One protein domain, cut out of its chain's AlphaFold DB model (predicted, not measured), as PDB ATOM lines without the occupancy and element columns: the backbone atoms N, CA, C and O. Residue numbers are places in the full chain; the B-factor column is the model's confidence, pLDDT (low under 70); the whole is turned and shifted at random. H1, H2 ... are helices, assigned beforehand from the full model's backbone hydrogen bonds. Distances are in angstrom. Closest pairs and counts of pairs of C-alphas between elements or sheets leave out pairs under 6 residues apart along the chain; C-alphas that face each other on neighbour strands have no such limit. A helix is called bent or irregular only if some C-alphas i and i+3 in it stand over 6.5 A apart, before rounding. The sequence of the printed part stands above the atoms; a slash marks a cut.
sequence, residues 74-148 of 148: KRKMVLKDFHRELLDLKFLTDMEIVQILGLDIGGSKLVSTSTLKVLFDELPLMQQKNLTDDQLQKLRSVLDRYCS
ATOM      1  N   LYS A  74     -26.420  61.519 -15.384       68.00
ATOM      2  CA  LYS A  74     -27.478  60.769 -14.679       68.00
ATOM      3  C   LYS A  74     -27.411  59.263 -14.957       68.00
ATOM      4  O   LYS A  74     -27.632  58.470 -14.046       68.00
ATOM      5  N   ARG A  75     -27.061  58.856 -16.185       70.56
ATOM      6  CA  ARG A  75     -26.952  57.436 -16.585       70.56
ATOM      7  C   ARG A  75     -25.551  56.841 -16.399       70.56
ATOM      8  O   ARG A  75     -25.368  55.654 -16.638       70.56
ATOM      9  N   LYS A  76     -24.561  57.611 -15.936       75.50
ATOM     10  CA  LYS A  76     -23.133  57.238 -15.957       75.50
ATOM     11  C   LYS A  76     -22.838  55.945 -15.211       75.50
ATOM     12  O   LYS A  76     -22.044  55.138 -15.678       75.50
ATOM     13  N   MET A  77     -23.451  55.769 -14.042       76.94
ATOM     14  CA  MET A  77     -23.287  54.553 -13.240       76.94
ATOM     15  C   MET A  77     -23.944  53.356 -13.928       76.94
ATOM     16  O   MET A  77     -23.302  52.327 -14.092       76.94
ATOM     17  N   VAL A  78     -25.169  53.534 -14.432       81.69
ATOM     18  CA  VAL A  78     -25.920  52.495 -15.150       81.69
ATOM     19  C   VAL A  78     -25.184  52.055 -16.419       81.69
ATOM     20  O   VAL A  78     -25.021  50.863 -16.635       81.69
ATOM     21  N   LEU A  79     -24.658  52.995 -17.209       80.81
ATOM     22  CA  LEU A  79     -23.871  52.703 -18.412       80.81
ATOM     23  C   LEU A  79     -22.548  52.003 -18.085       80.81
ATOM     24  O   LEU A  79     -22.117  51.134 -18.837       80.81
ATOM     25  N   LYS A  80     -21.902  52.347 -16.964       82.12
ATOM     26  CA  LYS A  80     -20.695  51.644 -16.502       82.12
ATOM     27  C   LYS A  80     -20.990  50.205 -16.093       82.12
ATOM     28  O   LYS A  80     -20.211  49.319 -16.436       82.12
ATOM     29  N   ASP A  81     -22.079  49.980 -15.365       86.38
ATOM     30  CA  ASP A  81     -22.491  48.635 -14.967       86.38
ATOM     31  C   ASP A  81     -22.935  47.812 -16.182       86.38
ATOM     32  O   ASP A  81     -22.509  46.668 -16.323       86.38
ATOM     33  N   PHE A  82     -23.681  48.417 -17.110       90.06
ATOM     34  CA  PHE A  82     -24.070  47.786 -18.369       90.06
ATOM     35  C   PHE A  82     -22.847  47.405 -19.212       90.06
ATOM     36  O   PHE A  82     -22.726  46.265 -19.651       90.06
ATOM     37  N   HIS A  83     -21.885  48.320 -19.366       87.56
ATOM     38  CA  HIS A  83     -20.619  48.043 -20.044       87.56
ATOM     39  C   HIS A  83     -19.856  46.880 -19.393       87.56
ATOM     40  O   HIS A  83     -19.347  46.016 -20.103       87.56
ATOM     41  N   ARG A  84     -19.807  46.818 -18.054       89.44
ATOM     42  CA  ARG A  84     -19.172  45.705 -17.333       89.44
ATOM     43  C   ARG A  84     -19.858  44.373 -17.641       89.44
ATOM     44  O   ARG A  84     -19.167  43.409 -17.947       89.44
ATOM     45  N   GLU A  85     -21.187  44.320 -17.600       92.19
ATOM     46  CA  GLU A  85     -21.918  43.081 -17.898       92.19
ATOM     47  C   GLU A  85     -21.771  42.648 -19.361       92.19
ATOM     48  O   GLU A  85     -21.674  41.454 -19.635       92.19
ATOM     49  N   LEU A  86     -21.688  43.592 -20.302       90.06
ATOM     50  CA  LEU A  86     -21.392  43.281 -21.702       90.06
ATOM     51  C   LEU A  86     -19.970  42.732 -21.888       90.06
ATOM     52  O   LEU A  86     -19.785  41.808 -22.674       90.06
ATOM     53  N   LEU A  87     -18.977  43.241 -21.150       88.50
ATOM     54  CA  LEU A  87     -17.608  42.706 -21.169       88.50
ATOM     55  C   LEU A  87     -17.523  41.277 -20.610       88.50
ATOM     56  O   LEU A  87     -16.704  40.480 -21.073       88.50
ATOM     57  N   ASP A  88     -18.381  40.922 -19.651       91.50
ATOM     58  CA  ASP A  88     -18.463  39.554 -19.123       91.50
ATOM     59  C   ASP A  88     -19.000  38.558 -20.173       91.50
ATOM     60  O   ASP A  88     -18.726  37.351 -20.105       91.50
ATOM     61  N   LEU A  89     -19.702  39.049 -21.204       90.69
ATOM     62  CA  LEU A  89     -20.094  38.272 -22.378       90.69
ATOM     63  C   LEU A  89     -18.896  38.104 -23.325       90.69
ATOM     64  O   LEU A  89     -18.815  38.731 -24.376       90.69
ATOM     65  N   LYS A  90     -17.992  37.171 -23.002       89.69
ATOM     66  CA  LYS A  90     -16.751  36.862 -23.759       89.69
ATOM     67  C   LYS A  90     -16.922  36.532 -25.253       89.69
ATOM     68  O   LYS A  90     -15.935  36.343 -25.956       89.69
ATOM     69  N   PHE A  91     -18.156  36.368 -25.720       89.00
ATOM     70  CA  PHE A  91     -18.489  36.139 -27.125       89.00
ATOM     71  C   PHE A  91     -18.808  37.437 -27.882       89.00
ATOM     72  O   PHE A  91     -19.077  37.376 -29.081       89.00
ATOM     73  N   LEU A  92     -18.790  38.591 -27.213       86.38
ATOM     74  CA  LEU A  92     -18.859  39.913 -27.819       86.38
ATOM     75  C   LEU A  92     -17.453  40.492 -27.993       86.38
ATOM     76  O   LEU A  92     -16.552  40.258 -27.192       86.38
ATOM     77  N   THR A  93     -17.277  41.246 -29.066       83.19
ATOM     78  CA  THR A  93     -16.096  42.061 -29.339       83.19
ATOM     79  C   THR A  93     -16.288  43.466 -28.782       83.19
ATOM     80  O   THR A  93     -17.418  43.943 -28.677       83.19
ATOM     81  N   ASP A  94     -15.190  44.171 -28.515       75.94
ATOM     82  CA  ASP A  94     -15.230  45.562 -28.042       75.94
ATOM     83  C   ASP A  94     -16.076  46.463 -28.957       75.94
ATOM     84  O   ASP A  94     -16.825  47.315 -28.486       75.94
ATOM     85  N   MET A  95     -16.016  46.232 -30.274       77.56
ATOM     86  CA  MET A  95     -16.801  46.987 -31.252       77.56
ATOM     87  C   MET A  95     -18.306  46.723 -31.123       77.56
ATOM     88  O   MET A  95     -19.093  47.666 -31.145       77.56
ATOM     89  N   GLU A  96     -18.718  45.464 -30.952       76.06
ATOM     90  CA  GLU A  96     -20.131  45.108 -30.741       76.06
ATOM     91  C   GLU A  96     -20.654  45.696 -29.426       76.06
ATOM     92  O   GLU A  96     -21.772  46.206 -29.375       76.06
ATOM     93  N   ILE A  97     -19.833  45.692 -28.375       78.88
ATOM     94  CA  ILE A  97     -20.172  46.299 -27.084       78.88
ATOM     95  C   ILE A  97     -20.412  47.805 -27.247       78.88
ATOM     96  O   ILE A  97     -21.421  48.324 -26.769       78.88
ATOM     97  N   VAL A  98     -19.527  48.506 -27.964       74.88
ATOM     98  CA  VAL A  98     -19.688  49.938 -28.261       74.88
ATOM     99  C   VAL A  98     -20.955  50.195 -29.078       74.88
ATOM    100  O   VAL A  98     -21.677  51.149 -28.791       74.88
ATOM    101  N   GLN A  99     -21.263  49.347 -30.061       73.25
ATOM    102  CA  GLN A  99     -22.477  49.471 -30.874       73.25
ATOM    103  C   GLN A  99     -23.754  49.266 -30.045       73.25
ATOM    104  O   GLN A  99     -24.683  50.063 -30.166       73.25
ATOM    105  N   ILE A 100     -23.787  48.268 -29.155       79.75
ATOM    106  CA  ILE A 100     -24.911  48.023 -28.235       79.75
ATOM    107  C   ILE A 100     -25.131  49.230 -27.311       79.75
ATOM    108  O   ILE A 100     -26.253  49.720 -27.189       79.75
ATOM    109  N   LEU A 101     -24.062  49.746 -26.697       76.62
ATOM    110  CA  LEU A 101     -24.134  50.939 -25.846       76.62
ATOM    111  C   LEU A 101     -24.585  52.172 -26.643       76.62
ATOM    112  O   LEU A 101     -25.365  52.982 -26.147       76.62
ATOM    113  N   GLY A 102     -24.125  52.304 -27.888       68.75
ATOM    114  CA  GLY A 102     -24.522  53.376 -28.795       68.75
ATOM    115  C   GLY A 102     -26.015  53.360 -29.125       68.75
ATOM    116  O   GLY A 102     -26.632  54.422 -29.158       68.75
ATOM    117  N   LEU A 103     -26.612  52.178 -29.309       71.44
ATOM    118  CA  LEU A 103     -28.054  52.035 -29.547       71.44
ATOM    119  C   LEU A 103     -28.888  52.444 -28.325       71.44
ATOM    120  O   LEU A 103     -29.881  53.159 -28.473       71.44
ATOM    121  N   ASP A 104     -28.453  52.060 -27.124       71.00
ATOM    122  CA  ASP A 104     -29.101  52.446 -25.863       71.00
ATOM    123  C   ASP A 104     -29.011  53.963 -25.590       71.00
ATOM    124  O   ASP A 104     -29.979  54.593 -25.155       71.00
ATOM    125  N   ILE A 105     -27.863  54.579 -25.885       62.12
ATOM    126  CA  ILE A 105     -27.656  56.028 -25.737       62.12
ATOM    127  C   ILE A 105     -28.410  56.811 -26.822       62.12
ATOM    128  O   ILE A 105     -28.955  57.883 -26.549       62.12
ATOM    129  N   GLY A 106     -28.459  56.286 -28.048       58.59
ATOM    130  CA  GLY A 106     -29.119  56.908 -29.195       58.59
ATOM    131  C   GLY A 106     -30.643  56.973 -29.082       58.59
ATOM    132  O   GLY A 106     -31.283  57.674 -29.866       58.59
ATOM    133  N   GLY A 107     -31.234  56.276 -28.105       57.38
ATOM    134  CA  GLY A 107     -32.684  56.196 -27.938       57.38
ATOM    135  C   GLY A 107     -33.373  55.416 -29.058       57.38
ATOM    136  O   GLY A 107     -34.591  55.533 -29.228       57.38
ATOM    137  N   SER A 108     -32.613  54.618 -29.818       53.56
ATOM    138  CA  SER A 108     -33.134  53.679 -30.809       53.56
ATOM    139  C   SER A 108     -33.908  52.593 -30.068       53.56
ATOM    140  O   SER A 108     -33.336  51.613 -29.611       53.56
ATOM    141  N   LYS A 109     -35.206  52.851 -29.872       52.72
ATOM    142  CA  LYS A 109     -36.251  52.017 -29.257       52.72
ATOM    143  C   LYS A 109     -35.854  50.563 -28.952       52.72
ATOM    144  O   LYS A 109     -36.351  49.636 -29.581       52.72
ATOM    145  N   LEU A 110     -35.137  50.363 -27.851       51.16
ATOM    146  CA  LEU A 110     -35.123  49.088 -27.127       51.16
ATOM    147  C   LEU A 110     -36.385  48.922 -26.250       51.16
ATOM    148  O   LEU A 110     -36.488  48.000 -25.463       51.16
ATOM    149  N   VAL A 111     -37.405  49.767 -26.464       46.94
ATOM    150  CA  VAL A 111     -38.699  49.782 -25.755       46.94
ATOM    151  C   VAL A 111     -39.750  48.904 -26.461       46.94
ATOM    152  O   VAL A 111     -40.938  49.224 -26.495       46.94
ATOM    153  N   SER A 112     -39.334  47.818 -27.115       50.56
ATOM    154  CA  SER A 112     -40.266  46.864 -27.730       50.56
ATOM    155  C   SER A 112     -40.186  45.515 -27.027       50.56
ATOM    156  O   SER A 112     -39.189  45.193 -26.394       50.56
ATOM    157  N   THR A 113     -41.226  44.696 -27.166       54.66
ATOM    158  CA  THR A 113     -41.377  43.359 -26.563       54.66
ATOM    159  C   THR A 113     -40.230  42.370 -26.839       54.66
ATOM    160  O   THR A 113     -40.258  41.257 -26.313       54.66
ATOM    161  N   SER A 114     -39.225  42.735 -27.648       68.12
ATOM    162  CA  SER A 114     -37.998  41.963 -27.840       68.12
ATOM    163  C   SER A 114     -36.784  42.860 -28.129       68.12
ATOM    164  O   SER A 114     -36.451  43.124 -29.286       68.12
ATOM    165  N   THR A 115     -36.080  43.273 -27.073       76.00
ATOM    166  CA  THR A 115     -34.800  44.010 -27.104       76.00
ATOM    167  C   THR A 115     -33.763  43.359 -28.024       76.00
ATOM    168  O   THR A 115     -33.072  44.021 -28.795       76.00
ATOM    169  N   LEU A 116     -33.714  42.025 -28.003       80.88
ATOM    170  CA  LEU A 116     -32.815  41.223 -28.831       80.88
ATOM    171  C   LEU A 116     -33.149  41.320 -30.330       80.88
ATOM    172  O   LEU A 116     -32.252  41.308 -31.165       80.88
ATOM    173  N   LYS A 117     -34.437  41.420 -30.681       78.25
ATOM    174  CA  LYS A 117     -34.855  41.555 -32.082       78.25
ATOM    175  C   LYS A 117     -34.423  42.904 -32.649       78.25
ATOM    176  O   LYS A 117     -33.847  42.938 -33.726       78.25
ATOM    177  N   VAL A 118     -34.645  43.982 -31.895       75.12
ATOM    178  CA  VAL A 118     -34.206  45.332 -32.284       75.12
ATOM    179  C   VAL A 118     -32.694  45.368 -32.473       75.12
ATOM    180  O   VAL A 118     -32.218  45.914 -33.461       75.12
ATOM    181  N   LEU A 119     -31.937  44.725 -31.578       80.88
ATOM    182  CA  LEU A 119     -30.489  44.625 -31.728       80.88
ATOM    183  C   LEU A 119     -30.083  43.985 -33.065       80.88
ATOM    184  O   LEU A 119     -29.166  44.474 -33.712       80.88
ATOM    185  N   PHE A 120     -30.750  42.910 -33.487       82.62
ATOM    186  CA  PHE A 120     -30.448  42.250 -34.761       82.62
ATOM    187  C   PHE A 120     -30.914  43.034 -35.984       82.62
ATOM    188  O   PHE A 120     -30.223  43.009 -37.001       82.62
ATOM    189  N   ASP A 121     -32.038  43.742 -35.878       75.12
ATOM    190  CA  ASP A 121     -32.533  44.615 -36.942       75.12
ATOM    191  C   ASP A 121     -31.560  45.796 -37.175       75.12
ATOM    192  O   ASP A 121     -31.274  46.145 -38.320       75.12
ATOM    193  N   GLU A 122     -30.993  46.364 -36.103       72.44
ATOM    194  CA  GLU A 122     -30.057  47.498 -36.161       72.44
ATOM    195  C   GLU A 122     -28.593  47.075 -36.395       72.44
ATOM    196  O   GLU A 122     -27.817  47.823 -36.995       72.44
ATOM    197  N   LEU A 123     -28.196  45.868 -35.969       77.88
ATOM    198  CA  LEU A 123     -26.855  45.296 -36.168       77.88
ATOM    199  C   LEU A 123     -26.927  43.933 -36.888       77.88
ATOM    200  O   LEU A 123     -26.709  42.885 -36.268       77.88
ATOM    201  N   PRO A 124     -27.125  43.912 -38.221       72.38
ATOM    202  CA  PRO A 124     -27.267  42.671 -38.994       72.38
ATOM    203  C   PRO A 124     -26.064  41.724 -38.880       72.38
ATOM    204  O   PRO A 124     -26.202  40.505 -38.983       72.38
ATOM    205  N   LEU A 125     -24.869  42.268 -38.630       73.56
ATOM    206  CA  LEU A 125     -23.649  41.483 -38.420       73.56
ATOM    207  C   LEU A 125     -23.721  40.617 -37.153       73.56
ATOM    208  O   LEU A 125     -23.176  39.514 -37.141       73.56
ATOM    209  N   MET A 126     -24.433  41.067 -36.113       73.38
ATOM    210  CA  MET A 126     -24.664  40.263 -34.912       73.38
ATOM    211  C   MET A 126     -25.663  39.130 -35.162       73.38
ATOM    212  O   MET A 126     -25.521  38.067 -34.567       73.38
ATOM    213  N   GLN A 127     -26.632  39.320 -36.062       75.62
ATOM    214  CA  GLN A 127     -27.571  38.265 -36.459       75.62
ATOM    215  C   GLN A 127     -26.875  37.147 -37.247       75.62
ATOM    216  O   GLN A 127     -27.216  35.975 -37.114       75.62
ATOM    217  N   GLN A 128     -25.886  37.507 -38.068       74.50
ATOM    218  CA  GLN A 128     -25.074  36.555 -38.837       74.50
ATOM    219  C   GLN A 128     -24.093  35.770 -37.961       74.50
ATOM    220  O   GLN A 128     -23.500  34.783 -38.405       74.50
ATOM    221  N   LYS A 129     -23.908  36.197 -36.711       76.88
ATOM    222  CA  LYS A 129     -23.084  35.496 -35.740       76.88
ATOM    223  C   LYS A 129     -23.851  34.263 -35.268       76.88
ATOM    224  O   LYS A 129     -24.940  34.373 -34.716       76.88
ATOM    225  N   ASN A 130     -23.262  33.084 -35.458       79.81
ATOM    226  CA  ASN A 130     -23.810  31.817 -34.965       79.81
ATOM    227  C   ASN A 130     -23.687  31.735 -33.431       79.81
ATOM    228  O   ASN A 130     -22.862  30.987 -32.903       79.81
ATOM    229  N   LEU A 131     -24.464  32.550 -32.716       86.69
ATOM    230  CA  LEU A 131     -24.574  32.506 -31.263       86.69
ATOM    231  C   LEU A 131     -25.379  31.274 -30.849       86.69
ATOM    232  O   LEU A 131     -26.405  30.949 -31.442       86.69
ATOM    233  N   THR A 132     -24.911  30.594 -29.810       91.25
ATOM    234  CA  THR A 132     -25.651  29.490 -29.182       91.25
ATOM    235  C   THR A 132     -26.867  30.015 -28.416       91.25
ATOM    236  O   THR A 132     -26.867  31.162 -27.964       91.25
ATOM    237  N   ASP A 133     -27.872  29.168 -28.188       89.69
ATOM    238  CA  ASP A 133     -29.077  29.548 -27.434       89.69
ATOM    239  C   ASP A 133     -28.754  30.083 -26.025       89.69
ATOM    240  O   ASP A 133     -29.351  31.063 -25.582       89.69
ATOM    241  N   ASP A 134     -27.752  29.509 -25.348       92.00
ATOM    242  CA  ASP A 134     -27.267  29.990 -24.044       92.00
ATOM    243  C   ASP A 134     -26.659  31.403 -24.136       92.00
ATOM    244  O   ASP A 134     -26.928  32.263 -23.295       92.00
ATOM    245  N   GLN A 135     -25.879  31.684 -25.184       91.31
ATOM    246  CA  GLN A 135     -25.311  33.017 -25.420       91.31
ATOM    247  C   GLN A 135     -26.399  34.043 -25.745       91.31
ATOM    248  O   GLN A 135     -26.365  35.156 -25.220       91.31
ATOM    249  N   LEU A 136     -27.388  33.661 -26.556       90.31
ATOM    250  CA  LEU A 136     -28.547  34.497 -26.866       90.31
ATOM    251  C   LEU A 136     -29.367  34.798 -25.611       90.31
ATOM    252  O   LEU A 136     -29.771  35.942 -25.401       90.31
ATOM    253  N   GLN A 137     -29.573  33.805 -24.746       90.06
ATOM    254  CA  GLN A 137     -30.294  33.977 -23.488       90.06
ATOM    255  C   GLN A 137     -29.543  34.899 -22.518       90.06
ATOM    256  O   GLN A 137     -30.162  35.766 -21.899       90.06
ATOM    257  N   LYS A 138     -28.215  34.764 -22.417       91.69
ATOM    258  CA  LYS A 138     -27.370  35.655 -21.606       91.69
ATOM    259  C   LYS A 138     -27.396  37.087 -22.125       91.69
ATOM    260  O   LYS A 138     -27.649  38.000 -21.345       91.69
ATOM    261  N   LEU A 139     -27.207  37.277 -23.431       90.50
ATOM    262  CA  LEU A 139     -27.279  38.592 -24.064       90.50
ATOM    263  C   LEU A 139     -28.647  39.239 -23.824       90.50
ATOM    264  O   LEU A 139     -28.718  40.368 -23.348       90.50
ATOM    265  N   ARG A 140     -29.731  38.492 -24.054       88.81
ATOM    266  CA  ARG A 140     -31.094  38.952 -23.778       88.81
ATOM    267  C   ARG A 140     -31.280  39.361 -22.318       88.81
ATOM    268  O   ARG A 140     -31.829  40.422 -22.064       88.81
ATOM    269  N   SER A 141     -30.799  38.560 -21.366       89.81
ATOM    270  CA  SER A 141     -30.933  38.874 -19.941       89.81
ATOM    271  C   SER A 141     -30.216  40.163 -19.536       89.81
ATOM    272  O   SER A 141     -30.685  40.825 -18.609       89.81
ATOM    273  N   VAL A 142     -29.079  40.486 -20.156       89.50
ATOM    274  CA  VAL A 142     -28.368  41.746 -19.893       89.50
ATOM    275  C   VAL A 142     -29.147  42.901 -20.518       89.50
ATOM    276  O   VAL A 142     -29.474  43.865 -19.832       89.50
ATOM    277  N   LEU A 143     -29.528  42.780 -21.790       87.38
ATOM    278  CA  LEU A 143     -30.280  43.812 -22.504       87.38
ATOM    279  C   LEU A 143     -31.612  44.152 -21.814       87.38
ATOM    280  O   LEU A 143     -31.885  45.320 -21.558       87.38
ATOM    281  N   ASP A 144     -32.391  43.144 -21.418       84.44
ATOM    282  CA  ASP A 144     -33.676  43.330 -20.732       84.44
ATOM    283  C   ASP A 144     -33.507  43.961 -19.329       84.44
ATOM    284  O   ASP A 144     -34.458  44.498 -18.768       84.44
ATOM    285  N   ARG A 145     -32.314  43.939 -18.725       84.31
ATOM    286  CA  ARG A 145     -32.072  44.600 -17.430       84.31
ATOM    287  C   ARG A 145     -31.783  46.092 -17.578       84.31
ATOM    288  O   ARG A 145     -32.141  46.864 -16.691       84.31
ATOM    289  N   TYR A 146     -31.103  46.476 -18.654       80.94
ATOM    290  CA  TYR A 146     -30.546  47.823 -18.809       80.94
ATOM    291  C   TYR A 146     -31.288  48.697 -19.819       80.94
ATOM    292  O   TYR A 146     -31.184  49.920 -19.729       80.94
ATOM    293  N   CYS A 147     -32.036  48.089 -20.739       73.81
ATOM    294  CA  CYS A 147     -32.667  48.780 -21.863       73.81
ATOM    295  C   CYS A 147     -34.210  48.742 -21.840       73.81
ATOM    296  O   CYS A 147     -34.829  49.205 -22.798       73.81
ATOM    297  N   SER A 148     -34.806  48.199 -20.768       62.16
ATOM    298  CA  SER A 148     -36.261  48.133 -20.522       62.16
ATOM    299  C   SER A 148     -36.853  49.423 -19.969       62.16
ATOM    300  O   SER A 148     -36.201  50.044 -19.098       62.16
TER     301      SER A 148
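What this domain is: This is residues 74 to 148 of the 148 residues of an uncharacterized protein of Giardia intestinalis (strain ATCC 50581 / GS clone H7) (UniProt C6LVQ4). Three longer helices, H1, H2 and H5, lie around a small core with their centres in a triangle: H1 and H2 form a helical hairpin, and H5 packs on H1 alone of these two, running the opposite way to H1. The short helix H3 crosses beneath the opening between H2 and H5, on the side away from H1, and the one-turn helix H4 follows it at a corner. The printed part has 75 residues, with five named helices in the order H1, H2, H3, H4, H5 and no named strand; its class is all helix. It is compact, with a radius of gyration of the C-alphas of 11.4 A and spans of 35 by 24 by 20 A.

How they stand to each other: H1, residues 74 to 88, is irregular: C-alphas 74 and 77 are 7.6 A apart, and its line is a rough one. H2, residues 94 to 106, touches H1, the closest C-alphas being those of Leu 86 and Ile 97, 6.3 A apart; the two form a hairpin at a shallow tilt of 29 degrees, opposite ways. H3, residues 115 to 122, is close to H2 but not clearly touching; their closest C-alphas, Ile 100 and Leu 119, are 7.4 A apart, and their lines are about perpendicular at 79 degrees. H4, residues 124 to 127, and H3 only just touch, only at the corner by their link, with 3 pairs of C-alphas within 8 A; the closest are those of Phe 120 and Gln 127, 5.2 A apart. H5, residues 133 to 146, touches H1 at a shallow tilt of 11 degrees, opposite ways, with the closest C-alphas, Phe 82 and Tyr 146, 6.5 A apart. With residues 139 to 144 alone H5 touches H3, about perpendicular at 81 degrees; their closest C-alphas, Leu 116 and Arg 140, are 5.8 A apart. The helix packing is mostly aligned, only just, with 2 of 3 pairs at a shallow tilt. H2 and H5 are apart. In H2 and H3 every O i to N i+4 pair is within hydrogen-bond range; in H1 10 of 11 are, in H5 9 of 10, and H4 is too short for such a pair.

Where its parts are: H1 begins at C-alpha 74, (-27.478, 60.769, -14.679), and is 23.5 A long from first to last C-alpha. H2 is 18.0 A long and begins at C-alpha 94, (-15.230, 45.562, -28.042). H3 has eight residues and H4 four. H5 is 20.3 A long and ends at C-alpha 146, (-30.546, 47.823, -18.809).

The domain as a whole: The two C-alphas farthest apart, those of Lys 74 and Asn 130, are 35.5 A apart. The printed part has no cut and ends at Ser 148, the chain's last residue. The links H1 to H2, H3 to H4 and H4 to H5 are tight, and H2 to H3, with 8 residues, is short. The mean pLDDT of the printed part is 78.0; residues 74, 102, 105 to 114 and 148 are under 70.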